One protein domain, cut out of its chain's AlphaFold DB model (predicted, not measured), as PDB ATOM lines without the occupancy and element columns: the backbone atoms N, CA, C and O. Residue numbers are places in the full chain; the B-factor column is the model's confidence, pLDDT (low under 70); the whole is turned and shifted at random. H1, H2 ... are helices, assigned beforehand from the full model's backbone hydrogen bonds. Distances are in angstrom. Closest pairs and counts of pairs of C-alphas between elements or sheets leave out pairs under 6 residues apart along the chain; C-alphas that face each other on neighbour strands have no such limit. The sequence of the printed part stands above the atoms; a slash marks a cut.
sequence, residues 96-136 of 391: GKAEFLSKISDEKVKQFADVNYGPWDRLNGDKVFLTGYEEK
ATOM      1  N   GLY A  96      23.384  38.046  14.765       96.31
ATOM      2  CA  GLY A  96      23.746  36.755  15.347       96.31
ATOM      3  C   GLY A  96      22.906  35.603  14.786       96.31
ATOM      4  O   GLY A  96      21.681  35.612  14.892       96.31
ATOM      5  N   LYS A  97      23.568  34.563  14.257       97.50
ATOM      6  CA  LYS A  97      22.939  33.389  13.622       97.50
ATOM      7  C   LYS A  97      21.798  32.777  14.430       97.50
ATOM      8  O   LYS A  97      20.691  32.620  13.923       97.50
ATOM      9  N   ALA A  98      22.059  32.433  15.690       97.38
ATOM     10  CA  ALA A  98      21.070  31.777  16.543       97.38
ATOM     11  C   ALA A  98      19.855  32.677  16.821       97.38
ATOM     12  O   ALA A  98      18.720  32.205  16.775       97.38
ATOM     13  N   GLU A  99      20.088  33.969  17.068       96.56
ATOM     14  CA  GLU A  99      19.018  34.941  17.290       96.56
ATOM     15  C   GLU A  99      18.160  35.088  16.033       96.56
ATOM     16  O   GLU A  99      16.943  34.939  16.100       96.56
ATOM     17  N   PHE A 100      18.790  35.284  14.876       97.94
ATOM     18  CA  PHE A 100      18.104  35.390  13.596       97.94
ATOM     19  C   PHE A 100      17.258  34.154  13.279       97.94
ATOM     20  O   PHE A 100      16.060  34.274  13.027       97.94
ATOM     21  N   LEU A 101      17.849  32.958  13.341       97.88
ATOM     22  CA  LEU A 101      17.135  31.720  13.024       97.88
ATOM     23  C   LEU A 101      15.986  31.450  14.008       97.88
ATOM     24  O   LEU A 101      14.996  30.829  13.625       97.88
ATOM     25  N   SER A 102      16.064  31.951  15.248       97.44
ATOM     26  CA  SER A 102      14.966  31.859  16.222       97.44
ATOM     27  C   SER A 102      13.750  32.729  15.871       97.44
ATOM     28  O   SER A 102      12.646  32.434  16.327       97.44
ATOM     29  N   LYS A 103      13.921  33.757  15.023       97.38
ATOM     30  CA  LYS A 103      12.826  34.607  14.522       97.38
ATOM     31  C   LYS A 103      11.985  33.901  13.446       97.38
ATOM     32  O   LYS A 103      10.921  34.407  13.096       97.38
ATOM     33  N   ILE A 104      12.438  32.761  12.911       97.62
ATOM     34  CA  ILE A 104      11.797  32.046  11.798       97.62
ATOM     35  C   ILE A 104      11.077  30.795  12.318       97.62
ATOM     36  O   ILE A 104      11.709  29.841  12.770       97.62
ATOM     37  N   SER A 105       9.748  30.781  12.214       95.94
ATOM     38  CA  SER A 105       8.921  29.676  12.729       95.94
ATOM     39  C   SER A 105       8.854  28.461  11.796       95.94
ATOM     40  O   SER A 105       8.763  27.333  12.269       95.94
ATOM     41  N   ASP A 106       8.866  28.671  10.476       95.81
ATOM     42  CA  ASP A 106       8.810  27.578   9.496       95.81
ATOM     43  C   ASP A 106      10.201  26.944   9.328       95.81
ATOM     44  O   ASP A 106      11.154  27.611   8.922       95.81
ATOM     45  N   GLU A 107      10.325  25.648   9.628       96.00
ATOM     46  CA  GLU A 107      11.613  24.943   9.602       96.00
ATOM     47  C   GLU A 107      12.256  24.881   8.211       96.00
ATOM     48  O   GLU A 107      13.481  24.943   8.105       96.00
ATOM     49  N   LYS A 108      11.468  24.815   7.127       96.12
ATOM     50  CA  LYS A 108      12.036  24.837   5.768       96.12
ATOM     51  C   LYS A 108      12.606  26.210   5.442       96.12
ATOM     52  O   LYS A 108      13.680  26.306   4.853       96.12
ATOM     53  N   VAL A 109      11.901  27.270   5.832       97.75
ATOM     54  CA  VAL A 109      12.373  28.648   5.649       97.75
ATOM     55  C   VAL A 109      13.626  28.895   6.489       97.75
ATOM     56  O   VAL A 109      14.589  29.476   5.995       97.75
ATOM     57  N   LYS A 110      13.656  28.389   7.727       97.81
ATOM     58  CA  LYS A 110      14.819  28.466   8.617       97.81
ATOM     59  C   LYS A 110      16.032  27.754   8.023       97.81
ATOM     60  O   LYS A 110      17.109  28.339   7.974       97.81
ATOM     61  N   GLN A 111      15.857  26.534   7.514       97.62
ATOM     62  CA  GLN A 111      16.926  25.794   6.839       97.62
ATOM     63  C   GLN A 111      17.422  26.528   5.587       97.62
ATOM     64  O   GLN A 111      18.626  26.590   5.341       97.62
ATOM     65  N   PHE A 112      16.512  27.104   4.799       98.06
ATOM     66  CA  PHE A 112      16.881  27.883   3.621       98.06
ATOM     67  C   PHE A 112      17.693  29.131   3.999       98.06
ATOM     68  O   PHE A 112      18.694  29.423   3.346       98.06
ATOM     69  N   ALA A 113      17.315  29.823   5.075       98.25
ATOM     70  CA  ALA A 113      18.044  30.980   5.587       98.25
ATOM     71  C   ALA A 113      19.411  30.619   6.186       98.25
ATOM     72  O   ALA A 113      20.374  31.359   6.002       98.25
ATOM     73  N   ASP A 114      19.523  29.459   6.837       98.19
ATOM     74  CA  ASP A 114      20.796  28.928   7.334       98.19
ATOM     75  C   ASP A 114      21.769  28.644   6.177       98.19
ATOM     76  O   ASP A 114      22.884  29.160   6.155       98.19
ATOM     77  N   VAL A 115      21.321  27.918   5.142       97.94
ATOM     78  CA  VAL A 115      22.144  27.615   3.954       97.94
ATOM     79  C   VAL A 115      22.580  28.883   3.212       97.94
ATOM     80  O   VAL A 115      23.669  28.915   2.637       97.94
ATOM     81  N   ASN A 116      21.747  29.924   3.213       98.38
ATOM     82  CA  ASN A 116      22.036  31.193   2.550       98.38
ATOM     83  C   ASN A 116      22.764  32.217   3.429       98.38
ATOM     84  O   ASN A 116      23.074  33.300   2.938       98.38
ATOM     85  N   TYR A 117      23.091  31.902   4.685       98.31
ATOM     86  CA  TYR A 117      23.771  32.839   5.586       98.31
ATOM     87  C   TYR A 117      23.010  34.166   5.740       98.31
ATOM     88  O   TYR A 117      23.609  35.239   5.690       98.31
ATOM     89  N   GLY A 118      21.680  34.097   5.870       98.00
ATOM     90  CA  GLY A 118      20.825  35.271   6.044       98.00
ATOM     91  C   GLY A 118      19.508  35.230   5.251       98.00
ATOM     92  O   GLY A 118      19.132  34.194   4.698       98.00
ATOM     93  N   PRO A 119      18.781  36.361   5.199       97.75
ATOM     94  CA  PRO A 119      17.438  36.484   4.619       97.75
ATOM     95  C   PRO A 119      17.402  36.665   3.085       97.75
ATOM     96  O   PRO A 119      16.386  37.123   2.554       97.75
ATOM     97  N   TRP A 120      18.476  36.317   2.365       98.06
ATOM     98  CA  TRP A 120      18.627  36.553   0.919       98.06
ATOM     99  C   TRP A 120      18.878  35.264   0.125       98.06
ATOM    100  O   TRP A 120      19.687  34.435   0.523       98.06
ATOM    101  N   ASP A 121      18.191  35.069  -1.006       97.69
ATOM    102  CA  ASP A 121      18.379  33.904  -1.888       97.69
ATOM    103  C   ASP A 121      19.618  34.112  -2.767       97.69
ATOM    104  O   ASP A 121      19.544  34.736  -3.833       97.69
ATOM    105  N   ARG A 122      20.755  33.552  -2.340       96.88
ATOM    106  CA  ARG A 122      22.052  33.682  -3.029       96.88
ATOM    107  C   ARG A 122      22.021  33.145  -4.457       96.88
ATOM    108  O   ARG A 122      22.740  33.632  -5.323       96.88
ATOM    109  N   LEU A 123      21.161  32.164  -4.745       96.19
ATOM    110  CA  LEU A 123      21.002  31.595  -6.087       96.19
ATOM    111  C   LEU A 123      19.945  32.330  -6.933       96.19
ATOM    112  O   LEU A 123      19.566  31.833  -7.995       96.19
ATOM    113  N   ASN A 124      19.434  33.471  -6.466       96.00
ATOM    114  CA  ASN A 124      18.501  34.348  -7.180       96.00
ATOM    115  C   ASN A 124      18.909  35.825  -7.040       96.00
ATOM    116  O   ASN A 124      18.050  36.704  -6.961       96.00
ATOM    117  N   GLY A 125      20.222  36.084  -7.006       95.12
ATOM    118  CA  GLY A 125      20.790  37.432  -6.956       95.12
ATOM    119  C   GLY A 125      20.540  38.148  -5.633       95.12
ATOM    120  O   GLY A 125      20.150  39.309  -5.651       95.12
ATOM    121  N   ASP A 126      20.681  37.438  -4.510       97.00
ATOM    122  CA  ASP A 126      20.514  37.972  -3.151       97.00
ATOM    123  C   ASP A 126      19.152  38.655  -2.907       97.00
ATOM    124  O   ASP A 126      19.011  39.546  -2.070       97.00
ATOM    125  N   LYS A 127      18.096  38.217  -3.609       96.94
ATOM    126  CA  LYS A 127      16.738  38.720  -3.361       96.94
ATOM    127  C   LYS A 127      16.289  38.380  -1.948       96.94
ATOM    128  O   LYS A 127      16.345  37.218  -1.538       96.94
ATOM    129  N   VAL A 128      15.789  39.387  -1.238       97.38
ATOM    130  CA  VAL A 128      15.219  39.218   0.100       97.38
ATOM    131  C   VAL A 128      13.981  38.321   0.049       97.38
ATOM    132  O   VAL A 128      13.122  38.475  -0.822       97.38
ATOM    133  N   PHE A 129      13.894  37.371   0.979       97.50
ATOM    134  CA  PHE A 129      12.766  36.441   1.078       97.50
ATOM    135  C   PHE A 129      12.082  36.444   2.448       97.50
ATOM    136  O   PHE A 129      11.138  35.684   2.643       97.50
ATOM    137  N   LEU A 130      12.501  37.297   3.390       97.38
ATOM    138  CA  LEU A 130      11.864  37.437   4.705       97.38
ATOM    139  C   LEU A 130      11.341  38.855   4.952       97.38
ATOM    140  O   LEU A 130      11.989  39.834   4.596       97.38
ATOM    141  N   THR A 131      10.186  38.969   5.615       96.69
ATOM    142  CA  THR A 131       9.690  40.248   6.148       96.69
ATOM    143  C   THR A 131      10.681  40.856   7.139       96.69
ATOM    144  O   THR A 131      11.281  40.129   7.932       96.69
ATOM    145  N   GLY A 132      10.753  42.187   7.191       95.06
ATOM    146  CA  GLY A 132      11.571  42.903   8.178       95.06
ATOM    147  C   GLY A 132      13.042  43.047   7.792       95.06
ATOM    148  O   GLY A 132      13.806  43.598   8.577       95.06
ATOM    149  N   TYR A 133      13.417  42.598   6.594       96.12
ATOM    150  CA  TYR A 133      14.744  42.783   6.018       96.12
ATOM    151  C   TYR A 133      14.641  43.535   4.693       96.12
ATOM    152  O   TYR A 133      13.645  43.425   3.975       96.12
ATOM    153  N   GLU A 134      15.680  44.305   4.388       94.88
ATOM    154  CA  GLU A 134      15.809  45.058   3.143       94.88
ATOM    155  C   GLU A 134      16.681  44.302   2.128       94.88
ATOM    156  O   GLU A 134      17.091  43.155   2.346       94.88
ATOM    157  N   GLU A 135      16.948  44.934   0.988       95.88
ATOM    158  CA  GLU A 135      17.929  44.440   0.026       95.88
ATOM    159  C   GLU A 135      19.312  44.315   0.678       95.88
ATOM    160  O   GLU A 135      19.702  45.116   1.532       95.88
ATOM    161  N   LYS A 136      20.060  43.283   0.282       96.81
ATOM    162  CA  LYS A 136      21.402  43.052   0.807       96.81
ATOM    163  C   LYS A 136      22.312  44.206   0.395       96.81
ATOM    164  O   LYS A 136      22.401  44.533  -0.788       96.81
TER     165      LYS A 136
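AT A GLANCE: This is residues 96 to 136 of the 391 residues of the protein "Peptidase family M49" of Pseudoalteromonas denitrificans DSM 6059 (UniProt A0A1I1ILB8). This is a small fold with little regular structure: the short helices H2 and H1 run side by side in opposite ways, and a long looped stretch with no named element, residues 116 to 136, follows H2. That stretch folds back on itself, with residues 120 to 121 paired antiparallel with residues 127 to 128. The printed part has 41 residues with two named helices, H1 then H2, and no named strand; the class is all helix, with 15 residues in named elements. It is compact and rounded, with a radius of gyration of the C-alphas of 9.4 A and spans of 24 by 18 by 16 A.

IN THESE COORDINATES: H2, residues 107 to 115, is 12.2 A long and ends at C-alpha 115, (22.144, 27.615, 3.954). H1, residues 97 to 102, is 8.5 A long and begins at C-alpha 97, (22.939, 33.389, 13.622).

HOW THE PARTS SIT: H2 and H1 form a helical hairpin with a tight link. They only just touch, with 3 pairs of C-alphas within 8 A; the closest C-alphas, of Lys 110 and Leu 101, are 5.9 A apart. Their tilt is shallow, 14 degrees. In both helices every O i to N i+4 pair is within hydrogen-bond range.

THE WHOLE: The two C-alphas farthest apart, of Ser 102 and Gly 125, are 24.5 A apart. The printed part has no cut. Its mean pLDDT is 97.1, and no printed residue is under 70.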